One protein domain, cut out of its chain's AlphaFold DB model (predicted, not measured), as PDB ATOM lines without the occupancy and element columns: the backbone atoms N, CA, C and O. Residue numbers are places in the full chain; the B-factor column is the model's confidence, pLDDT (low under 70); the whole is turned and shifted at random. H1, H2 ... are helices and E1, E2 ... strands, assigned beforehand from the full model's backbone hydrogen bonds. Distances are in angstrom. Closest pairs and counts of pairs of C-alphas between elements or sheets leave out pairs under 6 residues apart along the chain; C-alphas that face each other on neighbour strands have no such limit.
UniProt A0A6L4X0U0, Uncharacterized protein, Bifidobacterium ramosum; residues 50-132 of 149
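AT A GLANCE: This is residues 50 to 132 of the 149 residues of an uncharacterized protein of Bifidobacterium ramosum (UniProt A0A6L4X0U0). What shape do these atoms make? A small antiparallel sheet of three strands, in the order E3, E2, E4, has one long helix, H1, over one face and running along the strands, in two layers, helix over sheet. Past one end of H1 comes H2, off the sheet, while E1 lies toward the opposite end of the domain, and residues 52 to 57, of which 57 belongs to E1, stick out. What is printed, and how large is it? The printed part has 83 residues, with four named strands and three named helices in the order E1, E2, E3, H1, H2, H3, E4, a mixed class. It is only just compact, close to loose, with a radius of gyration of the C-alphas of 13.7 A, and spans 39 by 26 by 25 A.

IN THESE COORDINATES: Where is the sheet? E3 is residues 82 to 86, 13.3 A long from first to last C-alpha; E2 is residues 66 to 70, 13.8 A; E4 is residues 126 to 131, 15.2 A, ending at C-alpha 131 (99.820, 118.066, 133.981). Where are the helices? H1 is residues 88 to 104, 24.0 A, beginning at C-alpha 88 (92.927, 119.864, 127.565). H2 is residues 107 to 117, 15.2 A, and H3 is residues 122 to 125, 5.1 A. What remains? E1 is residues 57 to 60, 10.0 A, beginning at C-alpha 57 (96.657, 135.547, 121.231).

HOW THE PARTS SIT: How do the strands pair? E2 and E3 form a hairpin, antiparallel at 157 degrees, with N 84 and O 68 2.8 A apart. E2 and E4 are antiparallel at 168 degrees, with N 69 and O 128 2.7 A apart, both pairs within hydrogen-bond range. How does H1 stand to the sheet? H1 is on the sheet at a height of 10.9 A, over E2 and E4, and at 22 degrees to E2 on the local plane it runs along the strands. The closest C-alphas of E2 and H1 are those of Tyr 66 and Phe 91, 6.5 A apart. What of the other helices? H3 only grazes the sheet and touches residues 98 to 102 of H1, the closest C-alphas being those of Ile 102 and Arg 123, 6.2 A apart; H2 touches no helix and is not on the sheet. In H1 and H2 every O i to N i+4 pair is within hydrogen-bond range, and H3 is too short for such a pair. Where is E1? It pairs with no named strand, but its residues 57 to 58 pair antiparallel with residues 50 to 51.

THE WHOLE: How far does it reach? The two C-alphas farthest apart are those of Gly 61 and Asp 108, at 40.3 A. Is the printed part whole? It has no cut, and the link from E2 to E3, 11 residues, is long. Where is confidence low? Residues 73 to 77 are under 70; the mean pLDDT of the printed part is 83.8.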
ATOM      1  N   TYR A  50      95.958 130.827 124.008       87.50
ATOM      2  CA  TYR A  50      96.043 130.143 122.714       87.50
ATOM      3  C   TYR A  50      95.989 131.151 121.560       87.50
ATOM      4  O   TYR A  50      95.481 132.252 121.751       87.50
ATOM      5  N   PHE A  51      96.473 130.770 120.380       85.19
ATOM      6  CA  PHE A  51      96.235 131.522 119.147       85.19
ATOM      7  C   PHE A  51      94.885 131.140 118.538       85.19
ATOM      8  O   PHE A  51      94.558 129.951 118.424       85.19
ATOM      9  N   ASN A  52      94.076 132.141 118.197       85.25
ATOM     10  CA  ASN A  52      92.804 131.938 117.512       85.25
ATOM     11  C   ASN A  52      93.024 131.662 116.004       85.25
ATOM     12  O   ASN A  52      94.136 131.408 115.553       85.25
ATOM     13  N   ALA A  53      91.947 131.637 115.215       83.81
ATOM     14  CA  ALA A  53      92.043 131.350 113.779       83.81
ATOM     15  C   ALA A  53      92.696 132.480 112.962       83.81
ATOM     16  O   ALA A  53      93.069 132.246 111.815       83.81
ATOM     17  N   ASP A  54      92.806 133.670 113.550       85.00
ATOM     18  CA  ASP A  54      93.382 134.874 112.958       85.00
ATOM     19  C   ASP A  54      94.806 135.137 113.491       85.00
ATOM     20  O   ASP A  54      95.333 136.232 113.322       85.00
ATOM     21  N   ASP A  55      95.413 134.136 114.143       79.50
ATOM     22  CA  ASP A  55      96.737 134.201 114.777       79.50
ATOM     23  C   ASP A  55      96.858 135.278 115.875       79.50
ATOM     24  O   ASP A  55      97.926 135.795 116.197       79.50
ATOM     25  N   GLU A  56      95.734 135.610 116.516       83.38
ATOM     26  CA  GLU A  56      95.712 136.515 117.660       83.38
ATOM     27  C   GLU A  56      95.722 135.728 118.975       83.38
ATOM     28  O   GLU A  56      94.984 134.753 119.164       83.38
ATOM     29  N   ALA A  57      96.558 136.166 119.918       84.44
ATOM     30  CA  ALA A  57      96.657 135.547 121.231       84.44
ATOM     31  C   ALA A  57      95.428 135.873 122.095       84.44
ATOM     32  O   ALA A  57      95.198 137.018 122.486       84.44
ATOM     33  N   GLU A  58      94.675 134.843 122.468       87.88
ATOM     34  CA  GLU A  58      93.466 134.939 123.280       87.88
ATOM     35  C   GLU A  58      93.556 134.125 124.573       87.88
ATOM     36  O   GLU A  58      94.299 133.149 124.698       87.88
ATOM     37  N   THR A  59      92.724 134.496 125.549       89.38
ATOM     38  CA  THR A  59      92.514 133.706 126.765       89.38
ATOM     39  C   THR A  59      91.227 132.900 126.680       89.38
ATOM     40  O   THR A  59      90.139 133.444 126.495       89.38
ATOM     41  N   CYS A  60      91.330 131.599 126.915       90.31
ATOM     42  CA  CYS A  60      90.184 130.731 127.111       90.31
ATOM     43  C   CYS A  60      89.670 130.859 128.553       90.31
ATOM     44  O   CYS A  60      90.444 130.796 129.503       90.31
ATOM     45  N   GLY A  61      88.351 130.962 128.731       90.06
ATOM     46  CA  GLY A  61      87.716 131.002 130.056       90.06
ATOM     47  C   GLY A  61      87.649 129.656 130.792       90.06
ATOM     48  O   GLY A  61      86.945 129.558 131.791       90.06
ATOM     49  N   THR A  62      88.303 128.609 130.278       93.88
ATOM     50  CA  THR A  62      88.351 127.282 130.914       93.88
ATOM     51  C   THR A  62      89.597 127.169 131.782       93.88
ATOM     52  O   THR A  62      90.679 127.562 131.342       93.88
ATOM     53  N   ASP A  63      89.452 126.584 132.970       93.44
ATOM     54  CA  ASP A  63      90.575 126.349 133.875       93.44
ATOM     55  C   ASP A  63      91.646 125.473 133.198       93.44
ATOM     56  O   ASP A  63      91.318 124.449 132.585       93.44
ATOM     57  N   PRO A  64      92.930 125.861 133.264       94.88
ATOM     58  CA  PRO A  64      93.987 125.052 132.696       94.88
ATOM     59  C   PRO A  64      94.290 123.831 133.569       94.88
ATOM     60  O   PRO A  64      94.243 123.881 134.797       94.88
ATOM     61  N   GLU A  65      94.667 122.742 132.907       95.62
ATOM     62  CA  GLU A  65      95.019 121.454 133.519       95.62
ATOM     63  C   GLU A  65      96.436 121.002 133.134       95.62
ATOM     64  O   GLU A  65      97.018 120.139 133.793       95.62
ATOM     65  N   TYR A  66      96.995 121.583 132.069       95.31
ATOM     66  CA  TYR A  66      98.258 121.189 131.453       95.31
ATOM     67  C   TYR A  66      99.193 122.383 131.308       95.31
ATOM     68  O   TYR A  66      98.754 123.536 131.351       95.31
ATOM     69  N   PHE A  67     100.476 122.099 131.104       92.31
ATOM     70  CA  PHE A  67     101.490 123.107 130.834       92.31
ATOM     71  C   PHE A  67     102.454 122.674 129.729       92.31
ATOM     72  O   PHE A  67     102.665 121.479 129.507       92.31
ATOM     73  N   ILE A  68     103.058 123.662 129.073       90.00
ATOM     74  CA  ILE A  68     104.250 123.517 128.232       90.00
ATOM     75  C   ILE A  68     105.277 124.528 128.736       90.00
ATOM     76  O   ILE A  68     104.924 125.661 129.062       90.00
ATOM     77  N   ARG A  69     106.535 124.114 128.825       87.62
ATOM     78  CA  ARG A  69     107.668 124.923 129.255       87.62
ATOM     79  C   ARG A  69     108.730 124.936 128.164       87.62
ATOM     80  O   ARG A  69     109.132 123.867 127.698       87.62
ATOM     81  N   ALA A  70     109.199 126.127 127.808       84.69
ATOM     82  CA  ALA A  70     110.243 126.337 126.808       84.69
ATOM     83  C   ALA A  70     111.272 127.371 127.287       84.69
ATOM     84  O   ALA A  70     110.963 128.187 128.157       84.69
ATOM     85  N   ASP A  71     112.489 127.318 126.751       77.25
ATOM     86  CA  ASP A  71     113.569 128.273 127.053       77.25
ATOM     87  C   ASP A  71     113.447 129.605 126.300       77.25
ATOM     88  O   ASP A  71     114.064 130.586 126.713       77.25
ATOM     89  N   HIS A  72     112.646 129.651 125.232       70.81
ATOM     90  CA  HIS A  72     112.498 130.809 124.357       70.81
ATOM     91  C   HIS A  72     111.022 131.061 124.036       70.81
ATOM     92  O   HIS A  72     110.268 130.125 123.776       70.81
ATOM     93  N   CYS A  73     110.593 132.328 124.060       64.69
ATOM     94  CA  CYS A  73     109.208 132.694 123.746       64.69
ATOM     95  C   CYS A  73     108.936 132.970 122.260       64.69
ATOM     96  O   CYS A  73     107.765 133.135 121.955       64.69
ATOM     97  N   TRP A  74     109.979 133.042 121.409       62.69
ATOM     98  CA  TRP A  74     110.001 133.424 119.967       62.69
ATOM     99  C   TRP A  74     111.243 134.270 119.622       62.69
ATOM    100  O   TRP A  74     111.710 134.292 118.488       62.69
ATOM    101  N   ASP A  75     111.799 134.964 120.620       65.75
ATOM    102  CA  ASP A  75     112.945 135.856 120.483       65.75
ATOM    103  C   ASP A  75     114.216 135.058 120.804       65.75
ATOM    104  O   ASP A  75     114.352 134.589 121.940       65.75
ATOM    105  N   PRO A  76     115.161 134.901 119.858       65.12
ATOM    106  CA  PRO A  76     116.429 134.225 120.123       65.12
ATOM    107  C   PRO A  76     117.289 134.941 121.180       65.12
ATOM    108  O   PRO A  76     118.225 134.349 121.716       65.12
ATOM    109  N   GLY A  77     116.989 136.207 121.495       69.62
ATOM    110  CA  GLY A  77     117.573 136.950 122.611       69.62
ATOM    111  C   GLY A  77     116.882 136.722 123.960       69.62
ATOM    112  O   GLY A  77     117.402 137.170 124.987       69.62
ATOM    113  N   CYS A  78     115.733 136.039 123.996       73.50
ATOM    114  CA  CYS A  78     115.068 135.703 125.247       73.50
ATOM    115  C   CYS A  78     115.768 134.515 125.910       73.50
ATOM    116  O   CYS A  78     115.782 133.412 125.381       73.50
ATOM    117  N   HIS A  79     116.321 134.726 127.101       72.94
ATOM    118  CA  HIS A  79     116.962 133.672 127.897       72.94
ATOM    119  C   HIS A  79     116.121 133.252 129.112       72.94
ATOM    120  O   HIS A  79     116.636 132.631 130.045       72.94
ATOM    121  N   GLU A  80     114.844 133.639 129.135       77.31
ATOM    122  CA  GLU A  80     113.919 133.317 130.215       77.31
ATOM    123  C   GLU A  80     113.149 132.036 129.902       77.31
ATOM    124  O   GLU A  80     112.591 131.866 128.824       77.31
ATOM    125  N   VAL A  81     113.058 131.146 130.890       81.00
ATOM    126  CA  VAL A  81     112.185 129.979 130.777       81.00
ATOM    127  C   VAL A  81     110.741 130.420 130.970       81.00
ATOM    128  O   VAL A  81     110.359 130.899 132.040       81.00
ATOM    129  N   HIS A  82     109.925 130.186 129.953       82.12
ATOM    130  CA  HIS A  82     108.502 130.481 129.970       82.12
ATOM    131  C   HIS A  82     107.693 129.212 130.221       82.12
ATOM    132  O   HIS A  82     108.078 128.107 129.840       82.12
ATOM    133  N   THR A  83     106.567 129.357 130.916       86.56
ATOM    134  CA  THR A  83     105.600 128.277 131.123       86.56
ATOM    135  C   THR A  83     104.224 128.774 130.708       86.56
ATOM    136  O   THR A  83     103.709 129.727 131.291       86.56
ATOM    137  N   TRP A  84     103.625 128.107 129.729       88.56
ATOM    138  CA  TRP A  84     102.266 128.366 129.274       88.56
ATOM    139  C   TRP A  84     101.336 127.296 129.813       88.56
ATOM    140  O   TRP A  84     101.685 126.115 129.873       88.56
ATOM    141  N   TYR A  85     100.139 127.717 130.200       91.00
ATOM    142  CA  TYR A  85      99.121 126.852 130.773       91.00
ATOM    143  C   TYR A  85      97.975 126.679 129.785       91.00
ATOM    144  O   TYR A  85      97.635 127.604 129.052       91.00
ATOM    145  N   TYR A  86      97.363 125.497 129.771       93.75
ATOM    146  CA  TYR A  86      96.330 125.151 128.799       93.75
ATOM    147  C   TYR A  86      95.244 124.263 129.411       93.75
ATOM    148  O   TYR A  86      95.516 123.386 130.234       93.75
ATOM    149  N   CYS A  87      94.002 124.436 128.962       96.00
ATOM    150  CA  CYS A  87      92.978 123.404 129.107       96.00
ATOM    151  C   CYS A  87      93.281 122.234 128.151       96.00
ATOM    152  O   CYS A  87      94.039 122.389 127.189       96.00
ATOM    153  N   LEU A  88      92.660 121.069 128.365       96.19
ATOM    154  CA  LEU A  88      92.927 119.864 127.565       96.19
ATOM    155  C   LEU A  88      92.824 120.096 126.045       96.19
ATOM    156  O   LEU A  88      93.640 119.585 125.281       96.19
ATOM    157  N   ARG A  89      91.827 120.877 125.604       95.50
ATOM    158  CA  ARG A  89      91.594 121.155 124.180       95.50
ATOM    159  C   ARG A  89      92.769 121.902 123.550       95.50
ATOM    160  O   ARG A  89      93.273 121.466 122.520       95.50
ATOM    161  N   HIS A  90      93.181 123.017 124.151       94.81
ATOM    162  CA  HIS A  90      94.269 123.828 123.604       94.81
ATOM    163  C   HIS A  90      95.617 123.138 123.784       94.81
ATOM    164  O   HIS A  90      96.444 123.203 122.884       94.81
ATOM    165  N   PHE A  91      95.810 122.385 124.866       94.19
ATOM    166  CA  PHE A  91      97.007 121.567 125.035       94.19
ATOM    167  C   PHE A  91      97.181 120.561 123.888       94.19
ATOM    168  O   PHE A  91      98.237 120.509 123.262       94.19
ATOM    169  N   ALA A  92      96.127 119.804 123.562       93.81
ATOM    170  CA  ALA A  92      96.170 118.814 122.486       93.81
ATOM    171  C   ALA A  92      96.443 119.446 121.110       93.81
ATOM    172  O   ALA A  92      97.174 118.867 120.308       93.81
ATOM    173  N   ALA A  93      95.880 120.630 120.847       90.88
ATOM    174  CA  ALA A  93      96.129 121.368 119.613       90.88
ATOM    175  C   ALA A  93      97.598 121.812 119.500       90.88
ATOM    176  O   ALA A  93      98.242 121.503 118.500       90.88
ATOM    177  N   ASN A  94      98.139 122.454 120.544       87.88
ATOM    178  CA  ASN A  94      99.519 122.947 120.559       87.88
ATOM    179  C   ASN A  94     100.534 121.800 120.432       87.88
ATOM    180  O   ASN A  94     101.410 121.847 119.576       87.88
ATOM    181  N   ILE A  95     100.375 120.719 121.206       88.06
ATOM    182  CA  ILE A  95     101.259 119.546 121.104       88.06
ATOM    183  C   ILE A  95     101.165 118.883 119.725       88.06
ATOM    184  O   ILE A  95     102.180 118.460 119.178       88.06
ATOM    185  N   GLY A  96      99.965 118.792 119.145       88.50
ATOM    186  CA  GLY A  96      99.787 118.248 117.798       88.50
ATOM    187  C   GLY A  96     100.502 119.079 116.731       88.50
ATOM    188  O   GLY A  96     101.123 118.514 115.829       88.50
ATOM    189  N   TYR A  97     100.450 120.405 116.855       84.38
ATOM    190  CA  TYR A  97     101.142 121.321 115.956       84.38
ATOM    191  C   TYR A  97     102.663 121.213 116.111       84.38
ATOM    192  O   TYR A  97     103.348 120.926 115.134       84.38
ATOM    193  N   LEU A  98     103.175 121.298 117.343       83.75
ATOM    194  CA  LEU A  98     104.593 121.095 117.665       83.75
ATOM    195  C   LEU A  98     105.125 119.762 117.118       83.75
ATOM    196  O   LEU A  98     106.180 119.712 116.489       83.75
ATOM    197  N   ALA A  99     104.380 118.670 117.306       85.56
ATOM    198  CA  ALA A  99     104.766 117.361 116.786       85.56
ATOM    199  C   ALA A  99     104.818 117.343 115.252       85.56
ATOM    200  O   ALA A  99     105.723 116.730 114.680       85.56
ATOM    201  N   ARG A 100     103.871 118.016 114.582       84.69
ATOM    202  CA  ARG A 100     103.873 118.168 113.122       84.69
ATOM    203  C   ARG A 100     105.129 118.899 112.666       84.69
ATOM    204  O   ARG A 100     105.764 118.425 111.735       84.69
ATOM    205  N   GLU A 101     105.501 119.995 113.318       80.38
ATOM    206  CA  GLU A 101     106.678 120.787 112.950       80.38
ATOM    207  C   GLU A 101     107.979 120.006 113.092       80.38
ATOM    208  O   GLU A 101     108.736 119.882 112.131       80.38
ATOM    209  N   ILE A 102     108.184 119.406 114.267       81.31
ATOM    210  CA  ILE A 102     109.376 118.612 114.582       81.31
ATOM    211  C   ILE A 102     109.535 117.447 113.595       81.31
ATOM    212  O   ILE A 102     110.653 117.044 113.284       81.31
ATOM    213  N   CYS A 103     108.425 116.885 113.106       82.81
ATOM    214  CA  CYS A 103     108.453 115.771 112.157       82.81
ATOM    215  C   CYS A 103     108.520 116.205 110.686       82.81
ATOM    216  O   CYS A 103     108.967 115.418 109.852       82.81
ATOM    217  N   ALA A 104     108.022 117.395 110.343       81.50
ATOM    218  CA  ALA A 104     107.920 117.861 108.963       81.50
ATOM    219  C   ALA A 104     109.184 118.579 108.482       81.50
ATOM    220  O   ALA A 104     109.479 118.524 107.290       81.50
ATOM    221  N   LEU A 105     109.918 119.239 109.383       74.62
ATOM    222  CA  LEU A 105     111.104 120.019 109.041       74.62
ATOM    223  C   LEU A 105     112.352 119.123 108.928       74.62
ATOM    224  O   LEU A 105     112.760 118.493 109.908       74.62
ATOM    225  N   PRO A 106     113.002 119.065 107.751       82.25
ATOM    226  CA  PRO A 106     114.292 118.404 107.603       82.25
ATOM    227  C   PRO A 106     115.373 119.077 108.462       82.25
ATOM    228  O   PRO A 106     115.407 120.301 108.599       82.25
ATOM    229  N   THR A 107     116.296 118.285 109.015       81.31
ATOM    230  CA  THR A 107     117.357 118.784 109.911       81.31
ATOM    231  C   THR A 107     118.265 119.835 109.268       81.31
ATOM    232  O   THR A 107     118.726 120.757 109.936       81.31
ATOM    233  N   ASP A 108     118.536 119.711 107.973       84.00
ATOM    234  CA  ASP A 108     119.305 120.676 107.189       84.00
ATOM    235  C   ASP A 108     118.578 122.017 107.033       84.00
ATOM    236  O   ASP A 108     119.219 123.070 107.104       84.00
ATOM    237  N   LEU A 109     117.249 121.998 106.902       81.88
ATOM    238  CA  LEU A 109     116.443 123.215 106.844       81.88
ATOM    239  C   LEU A 109     116.414 123.934 108.198       81.88
ATOM    240  O   LEU A 109     116.628 125.143 108.248       81.88
ATOM    241  N   GLU A 110     116.241 123.205 109.303       80.00
ATOM    242  CA  GLU A 110     116.307 123.778 110.657       80.00
ATOM    243  C   GLU A 110     117.663 124.445 110.937       80.00
ATOM    244  O   GLU A 110     117.716 125.564 111.441       80.00
ATOM    245  N   LEU A 111     118.772 123.782 110.578       80.56
ATOM    246  CA  LEU A 111     120.120 124.340 110.733       80.56
ATOM    247  C   LEU A 111     120.326 125.581 109.862       80.56
ATOM    248  O   LEU A 111     120.956 126.544 110.295       80.56
ATOM    249  N   THR A 112     119.790 125.563 108.643       84.19
ATOM    250  CA  THR A 112     119.863 126.706 107.731       84.19
ATOM    251  C   THR A 112     119.124 127.910 108.306       84.19
ATOM    252  O   THR A 112     119.682 129.007 108.313       84.19
ATOM    253  N   ARG A 113     117.915 127.709 108.846       76.88
ATOM    254  CA  ARG A 113     117.129 128.764 109.504       76.88
ATOM    255  C   ARG A 113     117.822 129.299 110.753       76.88
ATOM    256  O   ARG A 113     117.963 130.510 110.885       76.88
ATOM    257  N   TYR A 114     118.365 128.422 111.591       80.56
ATOM    258  CA  TYR A 114     119.131 128.837 112.765       80.56
ATOM    259  C   TYR A 114     120.334 129.715 112.404       80.56
ATOM    260  O   TYR A 114     120.537 130.776 112.988       80.56
ATOM    261  N   VAL A 115     121.126 129.319 111.402       81.69
ATOM    262  CA  VAL A 115     122.326 130.073 111.001       81.69
ATOM    263  C   VAL A 115     121.978 131.400 110.320       81.69
ATOM    264  O   VAL A 115     122.720 132.370 110.477       81.69
ATOM    265  N   ARG A 116     120.893 131.449 109.537       80.38
ATOM    266  CA  ARG A 116     120.537 132.625 108.725       80.38
ATOM    267  C   ARG A 116     119.641 133.622 109.454       80.38
ATOM    268  O   ARG A 116     119.885 134.819 109.352       80.38
ATOM    269  N   CYS A 117     118.627 133.129 110.155       77.19
ATOM    270  CA  CYS A 117     117.580 133.937 110.783       77.19
ATOM    271  C   CYS A 117     117.746 134.023 112.304       77.19
ATOM    272  O   CYS A 117     117.176 134.906 112.935       77.19
ATOM    273  N   GLY A 118     118.553 133.138 112.899       75.69
ATOM    274  CA  GLY A 118     118.620 132.986 114.352       75.69
ATOM    275  C   GLY A 118     117.479 132.141 114.923       75.69
ATOM    276  O   GLY A 118     117.421 131.982 116.137       75.69
ATOM    277  N   ASP A 119     116.609 131.575 114.077       76.94
ATOM    278  CA  ASP A 119     115.466 130.757 114.494       76.94
ATOM    279  C   ASP A 119     115.941 129.505 115.232       76.94
ATOM    280  O   ASP A 119     116.627 128.644 114.672       76.94
ATOM    281  N   ILE A 120     115.546 129.364 116.491       78.31
ATOM    282  CA  ILE A 120     115.914 128.197 117.287       78.31
ATOM    283  C   ILE A 120     114.977 127.050 116.902       78.31
ATOM    284  O   ILE A 120     113.765 127.232 116.953       78.31
ATOM    285  N   PRO A 121     115.471 125.864 116.503       77.75
ATOM    286  CA  PRO A 121     114.580 124.791 116.070       77.75
ATOM    287  C   PRO A 121     113.600 124.371 117.182       77.75
ATOM    288  O   PRO A 121     114.045 124.200 118.321       77.75
ATOM    289  N   PRO A 122     112.309 124.107 116.880       75.50
ATOM    290  CA  PRO A 122     111.282 123.813 117.890       75.50
ATOM    291  C   PRO A 122     111.653 122.691 118.870       75.50
ATOM    292  O   PRO A 122     111.334 122.745 120.056       75.50
ATOM    293  N   ARG A 123     112.404 121.680 118.406       76.31
ATOM    294  CA  ARG A 123     112.880 120.576 119.260       76.31
ATOM    295  C   ARG A 123     113.879 120.987 120.347       76.31
ATOM    296  O   ARG A 123     114.083 120.214 121.275       76.31
ATOM    297  N   TYR A 124     114.544 122.129 120.195       77.31
ATOM    298  CA  TYR A 124     115.457 122.673 121.200       77.31
ATOM    299  C   TYR A 124     114.761 123.664 122.122       77.31
ATOM    300  O   TYR A 124     115.245 123.862 123.224       77.31
ATOM    301  N   GLN A 125     113.621 124.215 121.694       77.94
ATOM    302  CA  GLN A 125     112.857 125.152 122.504       77.94
ATOM    303  C   GLN A 125     112.134 124.448 123.664       77.94
ATOM    304  O   GLN A 125     112.034 124.972 124.768       77.94
ATOM    305  N   LEU A 126     111.613 123.237 123.434       84.06
ATOM    306  CA  LEU A 126     110.814 122.507 124.425       84.06
ATOM    307  C   LEU A 126     111.672 121.911 125.551       84.06
ATOM    308  O   LEU A 126     112.515 121.047 125.315       84.06
ATOM    309  N   ILE A 127     111.372 122.296 126.795       86.31
ATOM    310  CA  ILE A 127     112.010 121.754 128.004       86.31
ATOM    311  C   ILE A 127     111.158 120.636 128.612       86.31
ATOM    312  O   ILE A 127     111.658 119.555 128.913       86.31
ATOM    313  N   GLU A 128     109.876 120.913 128.854       88.12
ATOM    314  CA  GLU A 128     108.985 120.039 129.624       88.12
ATOM    315  C   GLU A 128     107.522 120.317 129.255       88.12
ATOM    316  O   GLU A 128     107.145 121.451 128.970       88.12
ATOM    317  N   TRP A 129     106.669 119.298 129.299       90.81
ATOM    318  CA  TRP A 129     105.216 119.458 129.254       90.81
ATOM    319  C   TRP A 129     104.552 118.376 130.102       90.81
ATOM    320  O   TRP A 129     105.096 117.283 130.268       90.81
ATOM    321  N   GLY A 130     103.353 118.640 130.612       92.12
ATOM    322  CA  GLY A 130     102.674 117.681 131.482       92.12
ATOM    323  C   GLY A 130     101.408 118.228 132.119       92.12
ATOM    324  O   GLY A 130     100.852 119.234 131.665       92.12
ATOM    325  N   ARG A 131     100.932 117.556 133.172       93.12
ATOM    326  CA  ARG A 131      99.820 118.066 133.981       93.12
ATOM    327  C   ARG A 131     100.323 119.091 134.983       93.12
ATOM    328  O   ARG A 131     101.406 118.963 135.545       93.12
ATOM    329  N   ILE A 132      99.501 120.093 135.262       90.69
ATOM    330  CA  ILE A 132      99.766 121.022 136.358       90.69
ATOM    331  C   ILE A 132      99.852 120.234 137.676       90.69
ATOM    332  O   ILE A 132      98.989 119.410 137.977       90.69
TER     333      ILE A 132